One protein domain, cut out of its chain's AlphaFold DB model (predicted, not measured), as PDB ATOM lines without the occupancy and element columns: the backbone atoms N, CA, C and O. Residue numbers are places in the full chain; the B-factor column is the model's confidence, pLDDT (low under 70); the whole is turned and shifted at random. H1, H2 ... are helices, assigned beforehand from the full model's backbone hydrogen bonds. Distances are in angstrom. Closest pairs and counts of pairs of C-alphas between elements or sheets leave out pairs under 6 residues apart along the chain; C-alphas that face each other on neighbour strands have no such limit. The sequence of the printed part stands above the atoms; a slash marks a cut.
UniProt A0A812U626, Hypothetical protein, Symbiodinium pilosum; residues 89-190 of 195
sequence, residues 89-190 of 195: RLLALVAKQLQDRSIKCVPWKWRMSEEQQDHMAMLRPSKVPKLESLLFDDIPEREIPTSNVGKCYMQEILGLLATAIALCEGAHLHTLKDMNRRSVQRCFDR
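What this domain is: This is residues 89 to 190 of the 195 residues of the protein "Hypothetical protein" of Symbiodinium pilosum (UniProt A0A812U626). A helical hairpin, H3 and H4, makes one end of the domain, with the short H1 packed slantwise on the last part of H3. H2 sits off to the side, touching no helix, and beyond it residues 122 to 138 stick out as a long loop that adds much of the length. The printed part has 102 residues, with four named helices in the order H1, H2, H3, H4 and no named strand; its class is all helix. It is loose, with a radius of gyration of the C-alphas of 15.9 A, and only just flat, spanning 51 by 35 by 19 A.

Where its parts are: H1 runs from residue 89, C-alpha at (151.062, -4.622, 38.816), to residue 99. H2 is residues 114 to 122. H3, residues 151 to 167, is the longest helix by residues and measures 24.1 A from first to last C-alpha. H4, residues 173 to 188, measures 22.5 A and ends with C-alpha 188 at (134.492, -9.449, 14.601).

How they stand to each other: H1 touches H3 at residues 161 to 167 of H3 alone; the closest C-alphas, of Leu 91 and Ala 164, are 5.5 A apart. H1 and H3 run the same way at a steep tilt of 55 degrees. H2 is apart from H1, H3 and H4. H3 and H4 touch as a helical hairpin, opposite ways at a shallow tilt of 22 degrees; their closest C-alphas, of Ala 166 and Leu 173, are 5.1 A apart. H1 and H4 are apart. In H1, H2 and H4 every O i to N i+4 pair is within hydrogen-bond range; in H3, 12 of 13 are.

The domain as a whole: The C-alphas farthest apart, of Leu 131 and Arg 190, are 52.3 A apart. Without residues 122 to 138, which stand free, the body spans 36 by 31 by 20 A. The printed part has no cut. The links H1 to H2 and H2 to H3 are long, with 14 and 28 residues; H3 to H4 is tight. The mean pLDDT of the printed part is 80.0; residues 124 to 139, 147 to 148 and 190 are under 70.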
ATOM      1  N   ARG A  89     151.503  -6.014  38.946       81.94
ATOM      2  CA  ARG A  89     151.062  -4.622  38.816       81.94
ATOM      3  C   ARG A  89     149.618  -4.510  38.341       81.94
ATOM      4  O   ARG A  89     148.881  -3.672  38.863       81.94
ATOM      5  N   LEU A  90     149.203  -5.337  37.379       85.12
ATOM      6  CA  LEU A  90     147.811  -5.384  36.930       85.12
ATOM      7  C   LEU A  90     146.883  -5.780  38.087       85.12
ATOM      8  O   LEU A  90     145.861  -5.126  38.298       85.12
ATOM      9  N   LEU A  91     147.278  -6.782  38.877       85.38
ATOM     10  CA  LEU A  91     146.565  -7.191  40.088       85.38
ATOM     11  C   LEU A  91     146.453  -6.047  41.101       85.38
ATOM     12  O   LEU A  91     145.354  -5.748  41.559       85.38
ATOM     13  N   ALA A  92     147.549  -5.341  41.394       80.88
ATOM     14  CA  ALA A  92     147.533  -4.207  42.320       80.88
ATOM     15  C   ALA A  92     146.611  -3.064  41.850       80.88
ATOM     16  O   ALA A  92     145.896  -2.463  42.655       80.88
ATOM     17  N   LEU A  93     146.592  -2.772  40.544       82.94
ATOM     18  CA  LEU A  93     145.700  -1.763  39.965       82.94
ATOM     19  C   LEU A  93     144.229  -2.150  40.125       82.94
ATOM     20  O   LEU A  93     143.415  -1.310  40.513       82.94
ATOM     21  N   VAL A  94     143.888  -3.402  39.829       86.06
ATOM     22  CA  VAL A  94     142.516  -3.902  39.942       86.06
ATOM     23  C   VAL A  94     142.080  -3.963  41.405       86.06
ATOM     24  O   VAL A  94     141.007  -3.457  41.727       86.06
ATOM     25  N   ALA A  95     142.923  -4.481  42.300       83.88
ATOM     26  CA  ALA A  95     142.653  -4.523  43.736       83.88
ATOM     27  C   ALA A  95     142.346  -3.125  44.295       83.88
ATOM     28  O   ALA A  95     141.332  -2.935  44.968       83.88
ATOM     29  N   LYS A  96     143.155  -2.119  43.933       81.00
ATOM     30  CA  LYS A  96     142.913  -0.725  44.326       81.00
ATOM     31  C   LYS A  96     141.583  -0.194  43.789       81.00
ATOM     32  O   LYS A  96     140.822   0.418  44.528       81.00
ATOM     33  N   GLN A  97     141.273  -0.434  42.515       85.31
ATOM     34  CA  GLN A  97     140.008   0.017  41.923       85.31
ATOM     35  C   GLN A  97     138.779  -0.615  42.583       85.31
ATOM     36  O   GLN A  97     137.758   0.060  42.737       85.31
ATOM     37  N   LEU A  98     138.869  -1.891  42.968       85.50
ATOM     38  CA  LEU A  98     137.805  -2.593  43.683       85.50
ATOM     39  C   LEU A  98     137.640  -2.051  45.108       85.50
ATOM     40  O   LEU A  98     136.511  -1.791  45.523       85.50
ATOM     41  N   GLN A  99     138.747  -1.792  45.814       83.31
ATOM     42  CA  GLN A  99     138.737  -1.156  47.135       83.31
ATOM     43  C   GLN A  99     138.099   0.241  47.089       83.31
ATOM     44  O   GLN A  99     137.233   0.556  47.906       83.31
ATOM     45  N   ASP A 100     138.458   1.041  46.083       85.31
ATOM     46  CA  ASP A 100     137.930   2.391  45.859       85.31
ATOM     47  C   ASP A 100     136.494   2.390  45.288       85.31
ATOM     48  O   ASP A 100     135.916   3.454  45.058       85.31
ATOM     49  N   ARG A 101     135.911   1.210  45.010       82.69
ATOM     50  CA  ARG A 101     134.616   1.027  44.316       82.69
ATOM     51  C   ARG A 101     134.510   1.817  43.005       82.69
ATOM     52  O   ARG A 101     133.424   2.188  42.563       82.69
ATOM     53  N   SER A 102     135.649   2.062  42.365       81.31
ATOM     54  CA  SER A 102     135.793   2.859  41.153       81.31
ATOM     55  C   SER A 102     136.336   1.959  40.049       81.31
ATOM     56  O   SER A 102     137.524   2.006  39.718       81.31
ATOM     57  N   ILE A 103     135.456   1.155  39.449       72.69
ATOM     58  CA  ILE A 103     135.816   0.298  38.316       72.69
ATOM     59  C   ILE A 103     136.089   1.197  37.107       72.69
ATOM     60  O   ILE A 103     135.172   1.673  36.437       72.69
ATOM     61  N   LYS A 104     137.371   1.456  36.836       77.81
ATOM     62  CA  LYS A 104     137.824   2.186  35.650       77.81
ATOM     63  C   LYS A 104     138.395   1.180  34.666       77.81
ATOM     64  O   LYS A 104     139.106   0.258  35.046       77.81
ATOM     65  N   CYS A 105     138.118   1.360  33.379       79.38
ATOM     66  CA  CYS A 105     138.707   0.496  32.363       79.38
ATOM     67  C   CYS A 105     140.238   0.619  32.420       79.38
ATOM     68  O   CYS A 105     140.784   1.679  32.114       79.38
ATOM     69  N   VAL A 106     140.930  -0.451  32.829       85.06
ATOM     70  CA  VAL A 106     142.397  -0.484  32.826       85.06
ATOM     71  C   VAL A 106     142.868  -0.351  31.373       85.06
ATOM     72  O   VAL A 106     142.428  -1.152  30.536       85.06
ATOM     73  N   PRO A 107     143.728   0.628  31.038       87.81
ATOM     74  CA  PRO A 107     144.268   0.784  29.694       87.81
ATOM     75  C   PRO A 107     144.907  -0.504  29.182       87.81
ATOM     76  O   PRO A 107     145.599  -1.203  29.914       87.81
ATOM     77  N   TRP A 108     144.700  -0.799  27.900       89.88
ATOM     78  CA  TRP A 108     145.195  -2.014  27.244       89.88
ATOM     79  C   TRP A 108     146.710  -2.174  27.375       89.88
ATOM     80  O   TRP A 108     147.201  -3.268  27.632       89.88
ATOM     81  N   LYS A 109     147.434  -1.058  27.303       87.81
ATOM     82  CA  LYS A 109     148.888  -1.002  27.446       87.81
ATOM     83  C   LYS A 109     149.430  -1.484  28.798       87.81
ATOM     84  O   LYS A 109     150.590  -1.860  28.882       87.81
ATOM     85  N   TRP A 110     148.596  -1.506  29.838       84.56
ATOM     86  CA  TRP A 110     148.971  -1.974  31.180       84.56
ATOM     87  C   TRP A 110     148.456  -3.386  31.482       84.56
ATOM     88  O   TRP A 110     148.616  -3.878  32.597       84.56
ATOM     89  N   ARG A 111     147.802  -4.040  30.514       90.94
ATOM     90  CA  ARG A 111     147.292  -5.405  30.665       90.94
ATOM     91  C   ARG A 111     148.349  -6.394  30.200       90.94
ATOM     92  O   ARG A 111     148.421  -6.719  29.014       90.94
ATOM     93  N   MET A 112     149.174  -6.825  31.138       88.25
ATOM     94  CA  MET A 112     150.303  -7.711  30.883       88.25
ATOM     95  C   MET A 112     150.178  -8.996  31.682       88.25
ATOM     96  O   MET A 112     149.608  -8.987  32.779       88.25
ATOM     97  N   SER A 113     150.724 -10.075  31.130       91.00
ATOM     98  CA  SER A 113     150.981 -11.283  31.900       91.00
ATOM     99  C   SER A 113     152.217 -11.130  32.789       91.00
ATOM    100  O   SER A 113     152.991 -10.176  32.653       91.00
ATOM    101  N   GLU A 114     152.380 -12.053  33.728       86.50
ATOM    102  CA  GLU A 114     153.565 -12.175  34.572       86.50
ATOM    103  C   GLU A 114     154.825 -12.360  33.719       86.50
ATOM    104  O   GLU A 114     155.744 -11.550  33.814       86.50
ATOM    105  N   GLU A 115     154.803 -13.304  32.771       87.25
ATOM    106  CA  GLU A 115     155.922 -13.548  31.852       87.25
ATOM    107  C   GLU A 115     156.297 -12.297  31.038       87.25
ATOM    108  O   GLU A 115     157.473 -11.948  30.916       87.25
ATOM    109  N   GLN A 116     155.301 -11.575  30.508       87.19
ATOM    110  CA  GLN A 116     155.541 -10.341  29.754       87.19
ATOM    111  C   GLN A 116     156.191  -9.260  30.628       87.19
ATOM    112  O   GLN A 116     157.063  -8.525  30.158       87.19
ATOM    113  N   GLN A 117     155.762  -9.138  31.886       84.06
ATOM    114  CA  GLN A 117     156.325  -8.167  32.819       84.06
ATOM    115  C   GLN A 117     157.769  -8.527  33.192       84.06
ATOM    116  O   GLN A 117     158.629  -7.643  33.192       84.06
ATOM    117  N   ASP A 118     158.046  -9.803  33.443       83.00
ATOM    118  CA  ASP A 118     159.378 -10.292  33.797       83.00
ATOM    119  C   ASP A 118     160.356 -10.146  32.632       83.00
ATOM    120  O   ASP A 118     161.470  -9.650  32.809       83.00
ATOM    121  N   HIS A 119     159.922 -10.464  31.411       84.75
ATOM    122  CA  HIS A 119     160.723 -10.243  30.212       84.75
ATOM    123  C   HIS A 119     161.080  -8.755  30.037       84.75
ATOM    124  O   HIS A 119     162.230  -8.411  29.763       84.75
ATOM    125  N   MET A 120     160.128  -7.842  30.265       79.19
ATOM    126  CA  MET A 120     160.404  -6.399  30.236       79.19
ATOM    127  C   MET A 120     161.351  -5.946  31.354       79.19
ATOM    128  O   MET A 120     162.148  -5.030  31.135       79.19
ATOM    129  N   ALA A 121     161.294  -6.574  32.529       75.44
ATOM    130  CA  ALA A 121     162.228  -6.306  33.617       75.44
ATOM    131  C   ALA A 121     163.654  -6.769  33.267       75.44
ATOM    132  O   ALA A 121     164.608  -6.033  33.514       75.44
ATOM    133  N   MET A 122     163.809  -7.928  32.615       76.31
ATOM    134  CA  MET A 122     165.112  -8.452  32.173       76.31
ATOM    135  C   MET A 122     165.774  -7.589  31.091       76.31
ATOM    136  O   MET A 122     166.999  -7.466  31.056       76.31
ATOM    137  N   LEU A 123     164.980  -6.952  30.225       71.94
ATOM    138  CA  LEU A 123     165.475  -6.030  29.197       71.94
ATOM    139  C   LEU A 123     166.041  -4.719  29.769       71.94
ATOM    140  O   LEU A 123     166.705  -3.976  29.042       71.94
ATOM    141  N   ARG A 124     165.810  -4.416  31.054       65.56
ATOM    142  CA  ARG A 124     166.377  -3.245  31.731       65.56
ATOM    143  C   ARG A 124     167.698  -3.630  32.415       65.56
ATOM    144  O   ARG A 124     167.675  -4.188  33.511       65.56
ATOM    145  N   PRO A 125     168.880  -3.298  31.856       55.75
ATOM    146  CA  PRO A 125     170.118  -3.413  32.613       55.75
ATOM    147  C   PRO A 125     170.069  -2.417  33.778       55.75
ATOM    148  O   PRO A 125     170.068  -1.206  33.556       55.75
ATOM    149  N   SER A 126     170.025  -2.921  35.015       56.12
ATOM    150  CA  SER A 126     170.074  -2.121  36.245       56.12
ATOM    151  C   SER A 126     171.386  -1.328  36.319       56.12
ATOM    152  O   SER A 126     172.371  -1.750  36.929       56.12
ATOM    153  N   LYS A 127     171.426  -0.153  35.689       53.72
ATOM    154  CA  LYS A 127     172.493   0.830  35.867       53.72
ATOM    155  C   LYS A 127     172.156   1.684  37.083       53.72
ATOM    156  O   LYS A 127     171.572   2.742  36.925       53.72
ATOM    157  N   VAL A 128     172.578   1.206  38.256       51.53
ATOM    158  CA  VAL A 128     172.700   1.933  39.535       51.53
ATOM    159  C   VAL A 128     171.414   2.645  40.001       51.53
ATOM    160  O   VAL A 128     171.031   3.659  39.421       51.53
ATOM    161  N   PRO A 129     170.778   2.211  41.104       51.72
ATOM    162  CA  PRO A 129     169.590   2.887  41.607       51.72
ATOM    163  C   PRO A 129     169.994   4.257  42.168       51.72
ATOM    164  O   PRO A 129     170.586   4.365  43.242       51.72
ATOM    165  N   LYS A 130     169.704   5.327  41.425       50.69
ATOM    166  CA  LYS A 130     169.651   6.675  42.001       50.69
ATOM    167  C   LYS A 130     168.362   6.747  42.815       50.69
ATOM    168  O   LYS A 130     167.332   6.279  42.355       50.69
ATOM    169  N   LEU A 131     168.403   7.348  44.000       48.59
ATOM    170  CA  LEU A 131     167.246   7.463  44.902       48.59
ATOM    171  C   LEU A 131     165.987   8.041  44.212       48.59
ATOM    172  O   LEU A 131     164.870   7.661  44.537       48.59
ATOM    173  N   GLU A 132     166.184   8.889  43.200       45.56
ATOM    174  CA  GLU A 132     165.147   9.449  42.323       45.56
ATOM    175  C   GLU A 132     164.467   8.393  41.417       45.56
ATOM    176  O   GLU A 132     163.274   8.490  41.155       45.56
ATOM    177  N   SER A 133     165.180   7.353  40.957       47.34
ATOM    178  CA  SER A 133     164.616   6.313  40.076       47.34
ATOM    179  C   SER A 133     163.700   5.334  40.812       47.34
ATOM    180  O   SER A 133     162.843   4.726  40.189       47.34
ATOM    181  N   LEU A 134     163.846   5.206  42.137       45.34
ATOM    182  CA  LEU A 134     162.942   4.413  42.983       45.34
ATOM    183  C   LEU A 134     161.567   5.078  43.159       45.34
ATOM    184  O   LEU A 134     160.594   4.407  43.489       45.34
ATOM    185  N   LEU A 135     161.486   6.397  42.955       48.28
ATOM    186  CA  LEU A 135     160.252   7.178  43.076       48.28
ATOM    187  C   LEU A 135     159.491   7.293  41.745       48.28
ATOM    188  O   LEU A 135     158.290   7.563  41.752       48.28
ATOM    189  N   PHE A 136     160.168   7.048  40.619       47.41
ATOM    190  CA  PHE A 136     159.633   7.200  39.265       47.41
ATOM    191  C   PHE A 136     160.066   6.042  38.361       47.41
ATOM    192  O   PHE A 136     160.662   6.255  37.308       47.41
ATOM    193  N   ASP A 137     159.782   4.805  38.765       60.84
ATOM    194  CA  ASP A 137     159.882   3.693  37.822       60.84
ATOM    195  C   ASP A 137     158.870   3.928  36.689       60.84
ATOM    196  O   ASP A 137     157.652   3.910  36.912       60.84
ATOM    197  N   ASP A 138     159.372   4.167  35.473       61.25
ATOM    198  CA  ASP A 138     158.541   4.264  34.277       61.25
ATOM    199  C   ASP A 138     157.674   3.008  34.174       61.25
ATOM    200  O   ASP A 138     158.179   1.872  34.171       61.25
ATOM    201  N   ILE A 139     156.357   3.227  34.104       67.69
ATOM    202  CA  ILE A 139     155.360   2.157  34.073       67.69
ATOM    203  C   ILE A 139     155.660   1.277  32.856       67.69
ATOM    204  O   ILE A 139     155.675   1.804  31.745       67.69
ATOM    205  N   PRO A 140     155.902  -0.037  33.023       71.25
ATOM    206  CA  PRO A 140     156.079  -0.919  31.881       71.25
ATOM    207  C   PRO A 140     154.792  -0.905  31.054       71.25
ATOM    208  O   PRO A 140     153.700  -1.173  31.563       71.25
ATOM    209  N   GLU A 141     154.923  -0.525  29.787       81.62
ATOM    210  CA  GLU A 141     153.819  -0.480  28.838       81.62
ATOM    211  C   GLU A 141     154.073  -1.522  27.760       81.62
ATOM    212  O   GLU A 141     155.125  -1.519  27.120       81.62
ATOM    213  N   ARG A 142     153.103  -2.411  27.545       82.44
ATOM    214  CA  ARG A 142     153.168  -3.338  26.419       82.44
ATOM    215  C   ARG A 142     152.943  -2.578  25.118       82.44
ATOM    216  O   ARG A 142     152.097  -1.678  25.051       82.44
ATOM    217  N   GLU A 143     153.622  -3.007  24.064       81.88
ATOM    218  CA  GLU A 143     153.351  -2.507  22.723       81.88
ATOM    219  C   GLU A 143     151.955  -2.953  22.265       81.88
ATOM    220  O   GLU A 143     151.570  -4.124  22.359       81.88
ATOM    221  N   ILE A 144     151.163  -1.993  21.788       83.50
ATOM    222  CA  ILE A 144     149.869  -2.270  21.171       83.50
ATOM    223  C   ILE A 144     150.081  -2.270  19.657       83.50
ATOM    224  O   ILE A 144     150.558  -1.260  19.136       83.50
ATOM    225  N   PRO A 145     149.729  -3.358  18.943       80.62
ATOM    226  CA  PRO A 145     149.767  -3.392  17.492       80.62
ATOM    227  C   PRO A 145     149.047  -2.174  16.919       80.62
ATOM    228  O   PRO A 145     147.886  -1.913  17.235       80.62
ATOM    229  N   THR A 146     149.762  -1.414  16.094       74.56
ATOM    230  CA  THR A 146     149.221  -0.245  15.389       74.56
ATOM    231  C   THR A 146     148.356  -0.653  14.196       74.56
ATOM    232  O   THR A 146     147.538   0.139  13.731       74.56
ATOM    233  N   SER A 147     148.514  -1.889  13.715       69.69
ATOM    234  CA  SER A 147     147.701  -2.512  12.673       69.69
ATOM    235  C   SER A 147     146.624  -3.428  13.267       69.69
ATOM    236  O   SER A 147     146.693  -3.819  14.431       69.69
ATOM    237  N   ASN A 148     145.607  -3.730  12.450       67.81
ATOM    238  CA  ASN A 148     144.390  -4.484  12.773       67.81
ATOM    239  C   ASN A 148     144.537  -5.472  13.943       67.81
ATOM    240  O   ASN A 148     145.110  -6.553  13.806       67.81
ATOM    241  N   VAL A 149     143.945  -5.116  15.085       82.31
ATOM    242  CA  VAL A 149     143.839  -6.002  16.246       82.31
ATOM    243  C   VAL A 149     142.944  -7.187  15.885       82.31
ATOM    244  O   VAL A 149     141.741  -7.031  15.688       82.31
ATOM    245  N   GLY A 150     143.535  -8.379  15.798       87.12
ATOM    246  CA  GLY A 150     142.816  -9.615  15.502       87.12
ATOM    247  C   GLY A 150     141.995 -10.151  16.682       87.12
ATOM    248  O   GLY A 150     142.196  -9.778  17.842       87.12
ATOM    249  N   LYS A 151     141.096 -11.097  16.381       88.12
ATOM    250  CA  LYS A 151     140.210 -11.760  17.355       88.12
ATOM    251  C   LYS A 151     140.978 -12.379  18.525       88.12
ATOM    252  O   LYS A 151     140.608 -12.147  19.674       88.12
ATOM    253  N   CYS A 152     142.070 -13.090  18.240       88.19
ATOM    254  CA  CYS A 152     142.894 -13.753  19.255       88.19
ATOM    255  C   CYS A 152     143.545 -12.749  20.218       88.19
ATOM    256  O   CYS A 152     143.439 -12.908  21.429       88.19
ATOM    257  N   TYR A 153     144.125 -11.666  19.693       88.81
ATOM    258  CA  TYR A 153     144.752 -10.628  20.517       88.81
ATOM    259  C   TYR A 153     143.739  -9.944  21.445       88.81
ATOM    260  O   TYR A 153     144.016  -9.682  22.615       88.81
ATOM    261  N   MET A 154     142.531  -9.668  20.937       89.50
ATOM    262  CA  MET A 154     141.466  -9.096  21.761       89.50
ATOM    263  C   MET A 154     140.989 -10.080  22.843       89.50
ATOM    264  O   MET A 154     140.702  -9.665  23.962       89.50
ATOM    265  N   GLN A 155     140.913 -11.378  22.542       91.25
ATOM    266  CA  GLN A 155     140.570 -12.397  23.540       91.25
ATOM    267  C   GLN A 155     141.615 -12.475  24.651       91.25
ATOM    268  O   GLN A 155     141.239 -12.494  25.819       91.25
ATOM    269  N   GLU A 156     142.896 -12.455  24.295       90.38
ATOM    270  CA  GLU A 156     144.009 -12.483  25.242       90.38
ATOM    271  C   GLU A 156     143.973 -11.266  26.178       90.38
ATOM    272  O   GLU A 156     143.936 -11.405  27.402       90.38
ATOM    273  N   ILE A 157     143.875 -10.054  25.618       91.25
ATOM    274  CA  ILE A 157     143.938  -8.822  26.414       91.25
ATOM    275  C   ILE A 157     142.717  -8.620  27.322       91.25
ATOM    276  O   ILE A 157     142.807  -8.008  28.392       91.25
ATOM    277  N   LEU A 158     141.547  -9.086  26.885       92.31
ATOM    278  CA  LEU A 158     140.339  -9.074  27.702       92.31
ATOM    279  C   LEU A 158     140.375 -10.202  28.739       92.31
ATOM    280  O   LEU A 158     139.919  -9.999  29.865       92.31
ATOM    281  N   GLY A 159     140.937 -11.356  28.373       91.88
ATOM    282  CA  GLY A 159     141.154 -12.508  29.244       91.88
ATOM    283  C   GLY A 159     142.020 -12.158  30.448       91.88
ATOM    284  O   GLY A 159     141.577 -12.371  31.569       91.88
ATOM    285  N   LEU A 160     143.168 -11.509  30.234       91.88
ATOM    286  CA  LEU A 160     144.062 -11.063  31.312       91.88
ATOM    287  C   LEU A 160     143.351 -10.170  32.337       91.88
ATOM    288  O   LEU A 160     143.488 -10.368  33.544       91.88
ATOM    289  N   LEU A 161     142.548  -9.206  31.872       91.31
ATOM    290  CA  LEU A 161     141.784  -8.339  32.772       91.31
ATOM    291  C   LEU A 161     140.674  -9.110  33.506       91.31
ATOM    292  O   LEU A 161     140.449  -8.867  34.688       91.31
ATOM    293  N   ALA A 162     139.985 -10.029  32.827       91.56
ATOM    294  CA  ALA A 162     138.958 -10.859  33.450       91.56
ATOM    295  C   ALA A 162     139.540 -11.752  34.550       91.56
ATOM    296  O   ALA A 162     138.977 -11.808  35.643       91.56
ATOM    297  N   THR A 163     140.683 -12.387  34.287       89.81
ATOM    298  CA  THR A 163     141.424 -13.153  35.288       89.81
ATOM    299  C   THR A 163     141.811 -12.243  36.449       89.81
ATOM    300  O   THR A 163     141.430 -12.533  37.574       89.81
ATOM    301  N   ALA A 164     142.424 -11.079  36.208       88.94
ATOM    302  CA  ALA A 164     142.803 -10.153  37.283       88.94
ATOM    303  C   ALA A 164     141.620  -9.736  38.182       88.94
ATOM    304  O   ALA A 164     141.731  -9.773  39.404       88.94
ATOM    305  N   ILE A 165     140.467  -9.391  37.597       88.19
ATOM    306  CA  ILE A 165     139.252  -9.040  38.356       88.19
ATOM    307  C   ILE A 165     138.745 -10.228  39.174       88.19
ATOM    308  O   ILE A 165     138.333 -10.046  40.319       88.19
ATOM    309  N   ALA A 166     138.781 -11.434  38.612       88.62
ATOM    310  CA  ALA A 166     138.349 -12.639  39.306       88.62
ATOM    311  C   ALA A 166     139.270 -13.020  40.473       88.62
ATOM    312  O   ALA A 166     138.780 -13.443  41.521       88.62
ATOM    313  N   LEU A 167     140.582 -12.839  40.305       83.56
ATOM    314  CA  LEU A 167     141.589 -13.071  41.342       83.56
ATOM    315  C   LEU A 167     141.451 -12.076  42.501       83.56
ATOM    316  O   LEU A 167     141.596 -12.459  43.655       83.56
ATOM    317  N   CYS A 168     141.104 -10.819  42.208       83.38
ATOM    318  CA  CYS A 168     140.836  -9.789  43.217       83.38
ATOM    319  C   CYS A 168     139.393  -9.809  43.762       83.38
ATOM    320  O   CYS A 168     138.953  -8.824  44.349       83.38
ATOM    321  N   GLU A 169     138.649 -10.900  43.560       83.12
ATOM    322  CA  GLU A 169     137.284 -11.103  44.083       83.12
ATOM    323  C   GLU A 169     136.222 -10.118  43.560       83.12
ATOM    324  O   GLU A 169     135.159  -9.963  44.154       83.12
ATOM    325  N   GLY A 170     136.469  -9.454  42.428       82.88
ATOM    326  CA  GLY A 170     135.532  -8.473  41.878       82.88
ATOM    327  C   GLY A 170     134.301  -9.100  41.221       82.88
ATOM    328  O   GLY A 170     133.200  -8.562  41.317       82.88
ATOM    329  N   ALA A 171     134.476 -10.229  40.531       87.38
ATOM    330  CA  ALA A 171     133.394 -10.989  39.906       87.38
ATOM    331  C   ALA A 171     133.844 -12.419  39.574       87.38
ATOM    332  O   ALA A 171     135.034 -12.699  39.458       87.38
ATOM    333  N   HIS A 172     132.885 -13.323  39.366       87.38
ATOM    334  CA  HIS A 172     133.188 -14.703  38.994       87.38
ATOM    335  C   HIS A 172     133.792 -14.789  37.580       87.38
ATOM    336  O   HIS A 172     133.235 -14.234  36.625       87.38
ATOM    337  N   LEU A 173     134.894 -15.531  37.423       88.56
ATOM    338  CA  LEU A 173     135.645 -15.615  36.162       88.56
ATOM    339  C   LEU A 173     134.789 -16.081  34.980       88.56
ATOM    340  O   LEU A 173     134.885 -15.516  33.892       88.56
ATOM    341  N   HIS A 174     133.908 -17.065  35.199       87.38
ATOM    342  CA  HIS A 174     132.989 -17.559  34.166       87.38
ATOM    343  C   HIS A 174     132.150 -16.427  33.547       87.38
ATOM    344  O   HIS A 174     132.052 -16.315  32.325       87.38
ATOM    345  N   THR A 175     131.598 -15.544  34.384       89.50
ATOM    346  CA  THR A 175     130.765 -14.415  33.950       89.50
ATOM    347  C   THR A 175     131.570 -13.430  33.106       89.50
ATOM    348  O   THR A 175     131.112 -12.983  32.053       89.50
ATOM    349  N   LEU A 176     132.795 -13.120  33.536       91.06
ATOM    350  CA  LEU A 176     133.684 -12.205  32.823       91.06
ATOM    351  C   LEU A 176     134.131 -12.786  31.475       91.06
ATOM    352  O   LEU A 176     134.124 -12.083  30.463       91.06
ATOM    353  N   LYS A 177     134.459 -14.081  31.430       91.31
ATOM    354  CA  LYS A 177     134.822 -14.778  30.190       91.31
ATOM    355  C   LYS A 177     133.669 -14.835  29.197       91.31
ATOM    356  O   LYS A 177     133.888 -14.588  28.012       91.31
ATOM    357  N   ASP A 178     132.447 -15.106  29.650       92.31
ATOM    358  CA  ASP A 178     131.288 -15.104  28.755       92.31
ATOM    359  C   ASP A 178     130.985 -13.692  28.224       92.31
ATOM    360  O   ASP A 178     130.724 -13.520  27.030       92.31
ATOM    361  N   MET A 179     131.124 -12.657  29.062       91.62
ATOM    362  CA  MET A 179     131.020 -11.262  28.622       91.62
ATOM    363  C   MET A 179     132.077 -10.920  27.562       91.62
ATOM    364  O   MET A 179     131.745 -10.349  26.516       91.62
ATOM    365  N   ASN A 180     133.334 -11.307  27.790       93.19
ATOM    366  CA  ASN A 180     134.427 -11.105  26.840       93.19
ATOM    367  C   ASN A 180     134.156 -11.824  25.518       93.19
ATOM    368  O   ASN A 180     134.260 -11.214  24.456       93.19
ATOM    369  N   ARG A 181     133.736 -13.094  25.573       92.44
ATOM    370  CA  ARG A 181     133.384 -13.894  24.394       92.44
ATOM    371  C   ARG A 181     132.322 -13.201  23.548       92.44
ATOM    372  O   ARG A 181     132.522 -13.037  22.347       92.44
ATOM    373  N   ARG A 182     131.229 -12.744  24.167       90.38
ATOM    374  CA  ARG A 182     130.146 -12.016  23.479       90.38
ATOM    375  C   ARG A 182     130.629 -10.691  22.887       90.38
ATOM    376  O   ARG A 182     130.205 -10.322  21.795       90.38
ATOM    377  N   SER A 183     131.501  -9.979  23.597       88.00
ATOM    378  CA  SER A 183     132.058  -8.698  23.145       88.00
ATOM    379  C   SER A 183     132.931  -8.889  21.908       88.00
ATOM    380  O   SER A 183     132.696  -8.254  20.886       88.00
ATOM    381  N   VAL A 184     133.857  -9.848  21.957       90.50
ATOM    382  CA  VAL A 184     134.705 -10.228  20.821       90.50
ATOM    383  C   VAL A 184     133.852 -10.694  19.640       90.50
ATOM    384  O   VAL A 184     134.065 -10.244  18.519       90.50
ATOM    385  N   GLN A 185     132.851 -11.547  19.871       89.19
ATOM    386  CA  GLN A 185     131.944 -12.006  18.818       89.19
ATOM    387  C   GLN A 185     131.283 -10.827  18.091       89.19
ATOM    388  O   GLN A 185     131.239 -10.792  16.867       89.19
ATOM    389  N   ARG A 186     130.819  -9.814  18.831       86.50
ATOM    390  CA  ARG A 186     130.212  -8.612  18.241       86.50
ATOM    391  C   ARG A 186     131.212  -7.749  17.475       86.50
ATOM    392  O   ARG A 186     130.825  -7.186  16.459       86.50
ATOM    393  N   CYS A 187     132.457  -7.647  17.941       84.50
ATOM    394  CA  CYS A 187     133.495  -6.859  17.273       84.50
ATOM    395  C   CYS A 187     133.914  -7.447  15.918       84.50
ATOM    396  O   CYS A 187     134.229  -6.684  15.011       84.50
ATOM    397  N   PHE A 188     133.928  -8.779  15.780       83.50
ATOM    398  CA  PHE A 188     134.492  -9.449  14.601       83.50
ATOM    399  C   PHE A 188     133.462 -10.126  13.695       83.50
ATOM    400  O   PHE A 188     133.673 -10.186  12.489       83.50
ATOM    401  N   ASP A 189     132.342 -10.605  14.236       78.50
ATOM    402  CA  ASP A 189     131.383 -11.404  13.468       78.50
ATOM    403  C   ASP A 189     130.193 -10.548  12.961       78.50
ATOM    404  O   ASP A 189     129.272 -11.075  12.340       78.50
ATOM    405  N   ARG A 190     130.178  -9.225  13.226       58.97
ATOM    406  CA  ARG A 190     129.021  -8.340  12.973       58.97
ATOM    407  C   ARG A 190     129.330  -7.027  12.239       58.97
ATOM    408  O   ARG A 190     128.765  -5.992  12.585       58.97
TER     409      ARG A 190